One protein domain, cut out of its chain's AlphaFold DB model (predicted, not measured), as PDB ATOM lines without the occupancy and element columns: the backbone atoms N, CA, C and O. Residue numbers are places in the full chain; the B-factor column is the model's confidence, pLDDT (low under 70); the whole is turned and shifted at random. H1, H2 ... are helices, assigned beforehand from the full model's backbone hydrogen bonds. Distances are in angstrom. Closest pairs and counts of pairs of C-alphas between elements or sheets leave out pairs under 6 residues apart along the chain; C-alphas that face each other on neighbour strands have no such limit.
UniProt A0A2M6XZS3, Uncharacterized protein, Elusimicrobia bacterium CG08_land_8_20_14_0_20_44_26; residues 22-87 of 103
ATOM      1  N   PRO A  22      23.265 -47.294 -48.087       96.56
ATOM      2  CA  PRO A  22      22.811 -46.442 -46.985       96.56
ATOM      3  C   PRO A  22      22.682 -47.193 -45.655       96.56
ATOM      4  O   PRO A  22      23.051 -46.676 -44.599       96.56
ATOM      5  N   LYS A  23      22.198 -48.441 -45.693       95.25
ATOM      6  CA  LYS A  23      22.082 -49.295 -44.503       95.25
ATOM      7  C   LYS A  23      23.456 -49.665 -43.945       95.25
ATOM      8  O   LYS A  23      23.643 -49.632 -42.731       95.25
ATOM      9  N   SER A  24      24.405 -50.007 -44.812       93.88
ATOM     10  CA  SER A  24      25.789 -50.301 -44.429       93.88
ATOM     11  C   SER A  24      26.487 -49.077 -43.819       93.88
ATOM     12  O   SER A  24      27.092 -49.174 -42.752       93.88
ATOM     13  N   LEU A  25      26.314 -47.894 -44.416       94.75
ATOM     14  CA  LEU A  25      26.855 -46.640 -43.888       94.75
ATOM     15  C   LEU A  25      26.266 -46.279 -42.519       94.75
ATOM     16  O   LEU A  25      27.019 -45.878 -41.635       94.75
ATOM     17  N   ARG A  26      24.961 -46.492 -42.288       95.38
ATOM     18  CA  ARG A  26      24.373 -46.323 -40.943       95.38
ATOM     19  C   ARG A  26      25.006 -47.250 -39.910       95.38
ATOM     20  O   ARG A  26      25.227 -46.826 -38.781       95.38
ATOM     21  N   LYS A  27      25.315 -48.500 -40.271       92.88
ATOM     22  CA  LYS A  27      26.006 -49.427 -39.360       92.88
ATOM     23  C   LYS A  27      27.399 -48.921 -39.000       92.88
ATOM     24  O   LYS A  27      27.734 -48.893 -37.822       92.88
ATOM     25  N   ALA A  28      28.173 -48.483 -39.994       93.06
ATOM     26  CA  ALA A  28      29.489 -47.894 -39.768       93.06
ATOM     27  C   ALA A  28      29.400 -46.648 -38.869       93.06
ATOM     28  O   ALA A  28      30.137 -46.537 -37.894       93.06
ATOM     29  N   GLN A  29      28.443 -45.754 -39.137       94.44
ATOM     30  CA  GLN A  29      28.205 -44.561 -38.326       94.44
ATOM     31  C   GLN A  29      27.861 -44.905 -36.870       94.44
ATOM     32  O   GLN A  29      28.397 -44.285 -35.956       94.44
ATOM     33  N   ASN A  30      26.990 -45.889 -36.643       93.81
ATOM     34  CA  ASN A  30      26.644 -46.332 -35.292       93.81
ATOM     35  C   ASN A  30      27.843 -46.960 -34.574       93.81
ATOM     36  O   ASN A  30      28.033 -46.694 -33.395       93.81
ATOM     37  N   GLY A  31      28.679 -47.727 -35.282       90.19
ATOM     38  CA  GLY A  31      29.933 -48.241 -34.729       90.19
ATOM     39  C   GLY A  31      30.861 -47.117 -34.266       90.19
ATOM     40  O   GLY A  31      31.380 -47.175 -33.161       90.19
ATOM     41  N   ILE A  32      31.016 -46.057 -35.069       90.69
ATOM     42  CA  ILE A  32      31.823 -44.884 -34.692       90.69
ATOM     43  C   ILE A  32      31.239 -44.180 -33.461       90.69
ATOM     44  O   ILE A  32      31.994 -43.777 -32.585       90.69
ATOM     45  N   LYS A  33      29.910 -44.045 -33.367       91.81
ATOM     46  CA  LYS A  33      29.259 -43.462 -32.181       91.81
ATOM     47  C   LYS A  33      29.542 -44.274 -30.920       91.81
ATOM     48  O   LYS A  33      29.962 -43.691 -29.935       91.81
ATOM     49  N   LEU A  34      29.402 -45.599 -30.992       89.00
ATOM     50  CA  LEU A  34      29.720 -46.488 -29.870       89.00
ATOM     51  C   LEU A  34      31.179 -46.338 -29.423       89.00
ATOM     52  O   LEU A  34      31.433 -46.241 -28.230       89.00
ATOM     53  N   LEU A  35      32.121 -46.248 -30.370       88.50
ATOM     54  CA  LEU A  35      33.530 -45.993 -30.055       88.50
ATOM     55  C   LEU A  35      33.725 -44.658 -29.325       88.50
ATOM     56  O   LEU A  35      34.487 -44.588 -28.369       88.50
ATOM     57  N   ILE A  36      33.045 -43.595 -29.769       87.31
ATOM     58  CA  ILE A  36      33.107 -42.285 -29.110       87.31
ATOM     59  C   ILE A  36      32.558 -42.375 -27.683       87.31
ATOM     60  O   ILE A  36      33.206 -41.871 -26.770       87.31
ATOM     61  N   ASP A  37      31.401 -43.011 -27.495       85.75
ATOM     62  CA  ASP A  37      30.758 -43.144 -26.186       85.75
ATOM     63  C   ASP A  37      31.666 -43.912 -25.206       85.75
ATOM     64  O   ASP A  37      31.906 -43.443 -24.093       85.75
ATOM     65  N   GLN A  38      32.261 -45.026 -25.649       83.12
ATOM     66  CA  GLN A  38      33.204 -45.816 -24.846       83.12
ATOM     67  C   GLN A  38      34.445 -45.007 -24.439       83.12
ATOM     68  O   GLN A  38      34.776 -44.937 -23.256       83.12
ATOM     69  N   LEU A  39      35.082 -44.315 -25.391       83.31
ATOM     70  CA  LEU A  39      36.253 -43.474 -25.110       83.31
ATOM     71  C   LEU A  39      35.922 -42.318 -24.152       83.31
ATOM     72  O   LEU A  39      36.746 -41.927 -23.322       83.31
ATOM     73  N   GLN A  40      34.718 -41.749 -24.249       83.75
ATOM     74  CA  GLN A  40      34.267 -40.711 -23.324       83.75
ATOM     75  C   GLN A  40      34.047 -41.259 -21.913       83.75
ATOM     76  O   GLN A  40      34.403 -40.583 -20.947       83.75
ATOM     77  N   ASP A  41      33.481 -42.451 -21.768       80.38
ATOM     78  CA  ASP A  41      33.244 -43.060 -20.459       80.38
ATOM     79  C   ASP A  41      34.548 -43.487 -19.769       80.38
ATOM     80  O   ASP A  41      34.726 -43.224 -18.575       80.38
ATOM     81  N   GLU A  42      35.521 -44.019 -20.513       75.50
ATOM     82  CA  GLU A  42      36.885 -44.251 -20.009       75.50
ATOM     83  C   GLU A  42      37.524 -42.950 -19.503       75.50
ATOM     84  O   GLU A  42      38.043 -42.883 -18.386       75.50
ATOM     85  N   SER A  43      37.400 -41.865 -20.275       73.94
ATOM     86  CA  SER A  43      37.960 -40.563 -19.889       73.94
ATOM     87  C   SER A  43      37.361 -40.002 -18.591       73.94
ATOM     88  O   SER A  43      38.051 -39.317 -17.836       73.94
ATOM     89  N   LYS A  44      36.086 -40.302 -18.305       75.50
ATOM     90  CA  LYS A  44      35.367 -39.824 -17.112       75.50
ATOM     91  C   LYS A  44      35.623 -40.683 -15.879       75.50
ATOM     92  O   LYS A  44      35.573 -40.167 -14.766       75.50
ATOM     93  N   THR A  45      35.863 -41.981 -16.058       69.25
ATOM     94  CA  THR A  45      36.032 -42.930 -14.946       69.25
ATOM     95  C   THR A  45      37.449 -42.941 -14.368       69.25
ATOM     96  O   THR A  45      37.692 -43.616 -13.370       69.25
ATOM     97  N   GLY A  46      38.377 -42.157 -14.935       62.28
ATOM     98  CA  GLY A  46      39.756 -42.061 -14.450       62.28
ATOM     99  C   GLY A  46      40.518 -43.374 -14.611       62.28
ATOM    100  O   GLY A  46      41.395 -43.681 -13.800       62.28
ATOM    101  N   THR A  47      40.149 -44.176 -15.616       62.25
ATOM    102  CA  THR A  47      40.749 -45.487 -15.838       62.25
ATOM    103  C   THR A  47      42.256 -45.323 -16.073       62.25
ATOM    104  O   THR A  47      42.656 -44.480 -16.883       62.25
ATOM    105  N   PRO A  48      43.127 -46.074 -15.370       57.81
ATOM    106  CA  PRO A  48      44.564 -45.961 -15.569       57.81
ATOM    107  C   PRO A  48      44.942 -46.259 -17.028       57.81
ATOM    108  O   PRO A  48      44.372 -47.178 -17.613       57.81
ATOM    109  N   PRO A  49      45.958 -45.589 -17.599       56.47
ATOM    110  CA  PRO A  49      46.377 -45.772 -18.997       56.47
ATOM    111  C   PRO A  49      46.841 -47.199 -19.349       56.47
ATOM    112  O   PRO A  49      47.040 -47.515 -20.517       56.47
ATOM    113  N   ASN A  50      47.007 -48.061 -18.341       56.31
ATOM    114  CA  ASN A  50      47.460 -49.446 -18.468       56.31
ATOM    115  C   ASN A  50      46.298 -50.453 -18.344       56.31
ATOM    116  O   ASN A  50      46.539 -51.657 -18.274       56.31
ATOM    117  N   TYR A  51      45.062 -49.969 -18.212       57.66
ATOM    118  CA  TYR A  51      43.878 -50.785 -17.976       57.66
ATOM    119  C   TYR A  51      43.176 -51.051 -19.316       57.66
ATOM    120  O   TYR A  51      42.603 -50.149 -19.918       57.66
ATOM    121  N   ASP A  52      43.277 -52.288 -19.805       61.22
ATOM    122  CA  ASP A  52      42.720 -52.730 -21.088       61.22
ATOM    123  C   ASP A  52      41.217 -53.038 -20.944       61.22
ATOM    124  O   ASP A  52      40.819 -54.178 -20.704       61.22
ATOM    125  N   LEU A  53      40.373 -52.005 -21.029       59.44
ATOM    126  CA  LEU A  53      38.907 -52.126 -20.999       59.44
ATOM    127  C   LEU A  53      38.308 -52.430 -22.382       59.44
ATOM    128  O   LEU A  53      37.255 -51.915 -22.736       59.44
ATOM    129  N   GLY A  54      38.963 -53.290 -23.165       64.75
ATOM    130  CA  GLY A  54      38.372 -53.812 -24.396       64.75
ATOM    131  C   GLY A  54      39.093 -53.395 -25.670       64.75
ATOM    132  O   GLY A  54      38.446 -53.132 -26.681       64.75
ATOM    133  N   ALA A  55      40.429 -53.409 -25.697       74.19
ATOM    134  CA  ALA A  55      41.201 -53.284 -26.939       74.19
ATOM    135  C   ALA A  55      40.726 -54.266 -28.023       74.19
ATOM    136  O   ALA A  55      40.692 -53.918 -29.208       74.19
ATOM    137  N   ASP A  56      40.307 -55.469 -27.631       80.38
ATOM    138  CA  ASP A  56      39.705 -56.442 -28.543       80.38
ATOM    139  C   ASP A  56      38.311 -56.014 -29.028       80.38
ATOM    140  O   ASP A  56      37.998 -56.173 -30.208       80.38
ATOM    141  N   GLU A  57      37.493 -55.399 -28.177       79.88
ATOM    142  CA  GLU A  57      36.163 -54.888 -28.531       79.88
ATOM    143  C   GLU A  57      36.272 -53.694 -29.486       79.88
ATOM    144  O   GLU A  57      35.603 -53.657 -30.526       79.88
ATOM    145  N   TYR A  58      37.207 -52.779 -29.218       84.75
ATOM    146  CA  TYR A  58      37.577 -51.687 -30.113       84.75
ATOM    147  C   TYR A  58      38.049 -52.199 -31.462       84.75
ATOM    148  O   TYR A  58      37.591 -51.744 -32.514       84.75
ATOM    149  N   ARG A  59      38.942 -53.187 -31.450       87.69
ATOM    150  CA  ARG A  59      39.450 -53.814 -32.663       87.69
ATOM    151  C   ARG A  59      38.313 -54.445 -33.468       87.69
ATOM    152  O   ARG A  59      38.251 -54.233 -34.679       87.69
ATOM    153  N   VAL A  60      37.391 -55.164 -32.829       89.44
ATOM    154  CA  VAL A  60      36.221 -55.772 -33.486       89.44
ATOM    155  C   VAL A  60      35.292 -54.710 -34.082       89.44
ATOM    156  O   VAL A  60      34.864 -54.847 -35.236       89.44
ATOM    157  N   LEU A  61      35.009 -53.628 -33.354       89.00
ATOM    158  CA  LEU A  61      34.199 -52.507 -33.845       89.00
ATOM    159  C   LEU A  61      34.857 -51.828 -35.050       89.00
ATOM    160  O   LEU A  61      34.212 -51.656 -36.087       89.00
ATOM    161  N   LEU A  62      36.152 -51.522 -34.967       92.38
ATOM    162  CA  LEU A  62      36.929 -50.936 -36.061       92.38
ATOM    163  C   LEU A  62      36.969 -51.852 -37.289       92.38
ATOM    164  O   LEU A  62      36.757 -51.383 -38.410       92.38
ATOM    165  N   TYR A  63      37.169 -53.161 -37.107       94.38
ATOM    166  CA  TYR A  63      37.098 -54.129 -38.204       94.38
ATOM    167  C   TYR A  63      35.713 -54.178 -38.842       94.38
ATOM    168  O   TYR A  63      35.606 -54.267 -40.067       94.38
ATOM    169  N   THR A  64      34.656 -54.083 -38.037       92.56
ATOM    170  CA  THR A  64      33.277 -54.059 -38.528       92.56
ATOM    171  C   THR A  64      33.022 -52.809 -39.366       92.56
ATOM    172  O   THR A  64      32.544 -52.919 -40.497       92.56
ATOM    173  N   ILE A  65      33.411 -51.630 -38.868       94.75
ATOM    174  CA  ILE A  65      33.309 -50.351 -39.588       94.75
ATOM    175  C   ILE A  65      34.068 -50.433 -40.913       94.75
ATOM    176  O   ILE A  65      33.501 -50.176 -41.977       94.75
ATOM    177  N   LEU A  66      35.334 -50.855 -40.870       96.56
ATOM    178  CA  LEU A  66      36.171 -50.986 -42.060       96.56
ATOM    179  C   LEU A  66      35.587 -51.992 -43.059       96.56
ATOM    180  O   LEU A  66      35.632 -51.764 -44.268       96.56
ATOM    181  N   GLY A  67      35.030 -53.099 -42.570       96.62
ATOM    182  CA  GLY A  67      34.377 -54.118 -43.384       96.62
ATOM    183  C   GLY A  67      33.171 -53.569 -44.145       96.62
ATOM    184  O   GLY A  67      33.047 -53.808 -45.346       96.62
ATOM    185  N   GLU A  68      32.312 -52.798 -43.481       95.69
ATOM    186  CA  GLU A  68      31.160 -52.140 -44.108       95.69
ATOM    187  C   GLU A  68      31.600 -51.102 -45.157       95.69
ATOM    188  O   GLU A  68      31.119 -51.128 -46.292       95.69
ATOM    189  N   LEU A  69      32.598 -50.269 -44.847       96.88
ATOM    190  CA  LEU A  69      33.144 -49.297 -45.803       96.88
ATOM    191  C   LEU A  69      33.752 -49.973 -47.043       96.88
ATOM    192  O   LEU A  69      33.474 -49.564 -48.172       96.88
ATOM    193  N   LYS A  70      34.523 -51.054 -46.860       97.44
ATOM    194  CA  LYS A  70      35.099 -51.837 -47.967       97.44
ATOM    195  C   LYS A  70      34.025 -52.469 -48.852       97.44
ATOM    196  O   LYS A  70      34.178 -52.485 -50.074       97.44
ATOM    197  N   LYS A  71      32.935 -52.980 -48.266       96.00
ATOM    198  CA  LYS A  71      31.796 -53.518 -49.033       96.00
ATOM    199  C   LYS A  71      31.174 -52.436 -49.914       96.00
ATOM    200  O   LYS A  71      30.977 -52.679 -51.102       96.00
ATOM    201  N   ASN A  72      30.943 -51.245 -49.363       96.81
ATOM    202  CA  ASN A  72      30.355 -50.128 -50.106       96.81
ATOM    203  C   ASN A  72      31.261 -49.669 -51.252       96.81
ATOM    204  O   ASN A  72      30.796 -49.547 -52.382       96.81
ATOM    205  N   ALA A  73      32.564 -49.513 -50.996       97.19
ATOM    206  CA  ALA A  73      33.534 -49.178 -52.038       97.19
ATOM    207  C   ALA A  73      33.526 -50.208 -53.179       97.19
ATOM    208  O   ALA A  73      33.508 -49.842 -54.351       97.19
ATOM    209  N   LYS A  74      33.463 -51.505 -52.850       97.69
ATOM    210  CA  LYS A  74      33.396 -52.581 -53.849       97.69
ATOM    211  C   LYS A  74      32.131 -52.517 -54.708       97.69
ATOM    212  O   LYS A  74      32.210 -52.823 -55.894       97.69
ATOM    213  N   ILE A  75      30.984 -52.162 -54.127       97.25
ATOM    214  CA  ILE A  75      29.734 -51.975 -54.881       97.25
ATOM    215  C   ILE A  75      29.901 -50.811 -55.861       97.25
ATOM    216  O   ILE A  75      29.697 -51.001 -57.055       97.25
ATOM    217  N   LEU A  76      30.370 -49.656 -55.379       97.62
ATOM    218  CA  LEU A  76      30.566 -48.462 -56.206       97.62
ATOM    219  C   LEU A  76      31.535 -48.703 -57.371       97.62
ATOM    220  O   LEU A  76      31.238 -48.309 -58.495       97.62
ATOM    221  N   ILE A  77      32.653 -49.395 -57.123       97.94
ATOM    222  CA  ILE A  77      33.619 -49.764 -58.168       97.94
ATOM    223  C   ILE A  77      32.948 -50.628 -59.237       97.94
ATOM    224  O   ILE A  77      33.002 -50.290 -60.413       97.94
ATOM    225  N   LYS A  78      32.244 -51.697 -58.840       96.75
ATOM    226  CA  LYS A  78      31.552 -52.582 -59.791       96.75
ATOM    227  C   LYS A  78      30.502 -51.850 -60.623       96.75
ATOM    228  O   LYS A  78      30.368 -52.126 -61.813       96.75
ATOM    229  N   THR A  79      29.752 -50.942 -60.002       96.00
ATOM    230  CA  THR A  79      28.779 -50.111 -60.713       96.00
ATOM    231  C   THR A  79      29.483 -49.202 -61.722       96.00
ATOM    232  O   THR A  79      29.066 -49.138 -62.877       96.00
ATOM    233  N   GLY A  80      30.571 -48.539 -61.319       95.75
ATOM    234  CA  GLY A  80      31.380 -47.698 -62.202       95.75
ATOM    235  C   GLY A  80      31.962 -48.473 -63.387       95.75
ATOM    236  O   GLY A  80      31.826 -48.036 -64.528       95.75
ATOM    237  N   ASP A  81      32.527 -49.654 -63.138       95.56
ATOM    238  CA  ASP A  81      33.082 -50.534 -64.172       95.56
ATOM    239  C   ASP A  81      32.021 -50.940 -65.205       95.56
ATOM    240  O   ASP A  81      32.283 -50.921 -66.412       95.56
ATOM    241  N   LEU A  82      30.802 -51.259 -64.748       93.81
ATOM    242  CA  LEU A  82      29.682 -51.567 -65.636       93.81
ATOM    243  C   LEU A  82      29.341 -50.366 -66.526       93.81
ATOM    244  O   LEU A  82      29.259 -50.521 -67.744       93.81
ATOM    245  N   ILE A  83      29.209 -49.169 -65.952       93.56
ATOM    246  CA  ILE A  83      28.911 -47.944 -66.711       93.56
ATOM    247  C   ILE A  83      29.996 -47.678 -67.763       93.56
ATOM    248  O   ILE A  83      29.679 -47.418 -68.924       93.56
ATOM    249  N   ILE A  84      31.273 -47.806 -67.392       93.69
ATOM    250  CA  ILE A  84      32.401 -47.633 -68.317       93.69
ATOM    251  C   ILE A  84      32.339 -48.658 -69.455       93.69
ATOM    252  O   ILE A  84      32.581 -48.306 -70.612       93.69
ATOM    253  N   SER A  85      32.015 -49.923 -69.165       91.50
ATOM    254  CA  SER A  85      31.873 -50.946 -70.209       91.50
ATOM    255  C   SER A  85      30.759 -50.605 -71.201       91.50
ATOM    256  O   SER A  85      30.990 -50.660 -72.407       91.50
ATOM    257  N   MET A  86      29.608 -50.133 -70.711       90.00
ATOM    258  CA  MET A  86      28.481 -49.720 -71.550       90.00
ATOM    259  C   MET A  86      28.839 -48.523 -72.437       90.00
ATOM    260  O   MET A  86      28.504 -48.504 -73.618       90.00
ATOM    261  N   GLN A  87      29.567 -47.539 -71.902       88.75
ATOM    262  CA  GLN A  87      30.037 -46.389 -72.682       88.75
ATOM    263  C   GLN A  87      31.001 -46.801 -73.798       88.75
ATOM    264  O   GLN A  87      30.921 -46.283 -74.912       88.75
TER     265      GLN A  87
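This is residues 22 to 87 of the 103 residues of an uncharacterized protein of Elusimicrobia bacterium CG08_land_8_20_14_0_20_44_26 (UniProt A0A2M6XZS3). This is a long helical hairpin with arms of unequal length: the longer helix, H2, has the shorter H1 running back beside its first part, and H2's far part, residues 73 to 87, sticks out alone. At the other end, residues 43 to 50, the last three residues of H1 and the first part of the loop, also stand free. The printed part has 66 residues with two named helices, H1 then H2 along the chain, and no named strand; the class is all helix. The whole is extended, with a radius of gyration of the C-alphas of 17.4 A, and its C-alphas span 59 by 18 by 13 A, a rod.

The longest helix is H2, residues 55 to 87. H1, residues 22 to 45, touches it, with 21 pairs of C-alphas within 8 A. The closest C-alphas of the two are those of Ala 28 and Ile 65, 4.5 A apart. Their lines stand at a shallow tilt of 24 degrees, and they run opposite ways, a helical hairpin. H1 touches H2 with residues 24 to 35 alone, and H2 touches H1 with residues 58 to 72 alone. In H1 and H2 every backbone O i to N i+4 pair is within hydrogen-bond range.

H2 has 33 residues and measures 47.6 A from C-alpha 55 at (41.201, -53.284, -26.939) to C-alpha 87 at (30.037, -46.389, -72.682). H1 has 24 residues and measures 34.8 A from its first to its last C-alpha, beginning with C-alpha 22 at (22.811, -46.442, -46.985).

The two C-alphas farthest apart are those of Gly 46 and Gln 87, 59.2 A. The printed part has no cut, and the link from H1 to H2, 9 residues, is short but not tight. The mean pLDDT of the printed part is 86.3; residues 45 to 54 are under 70.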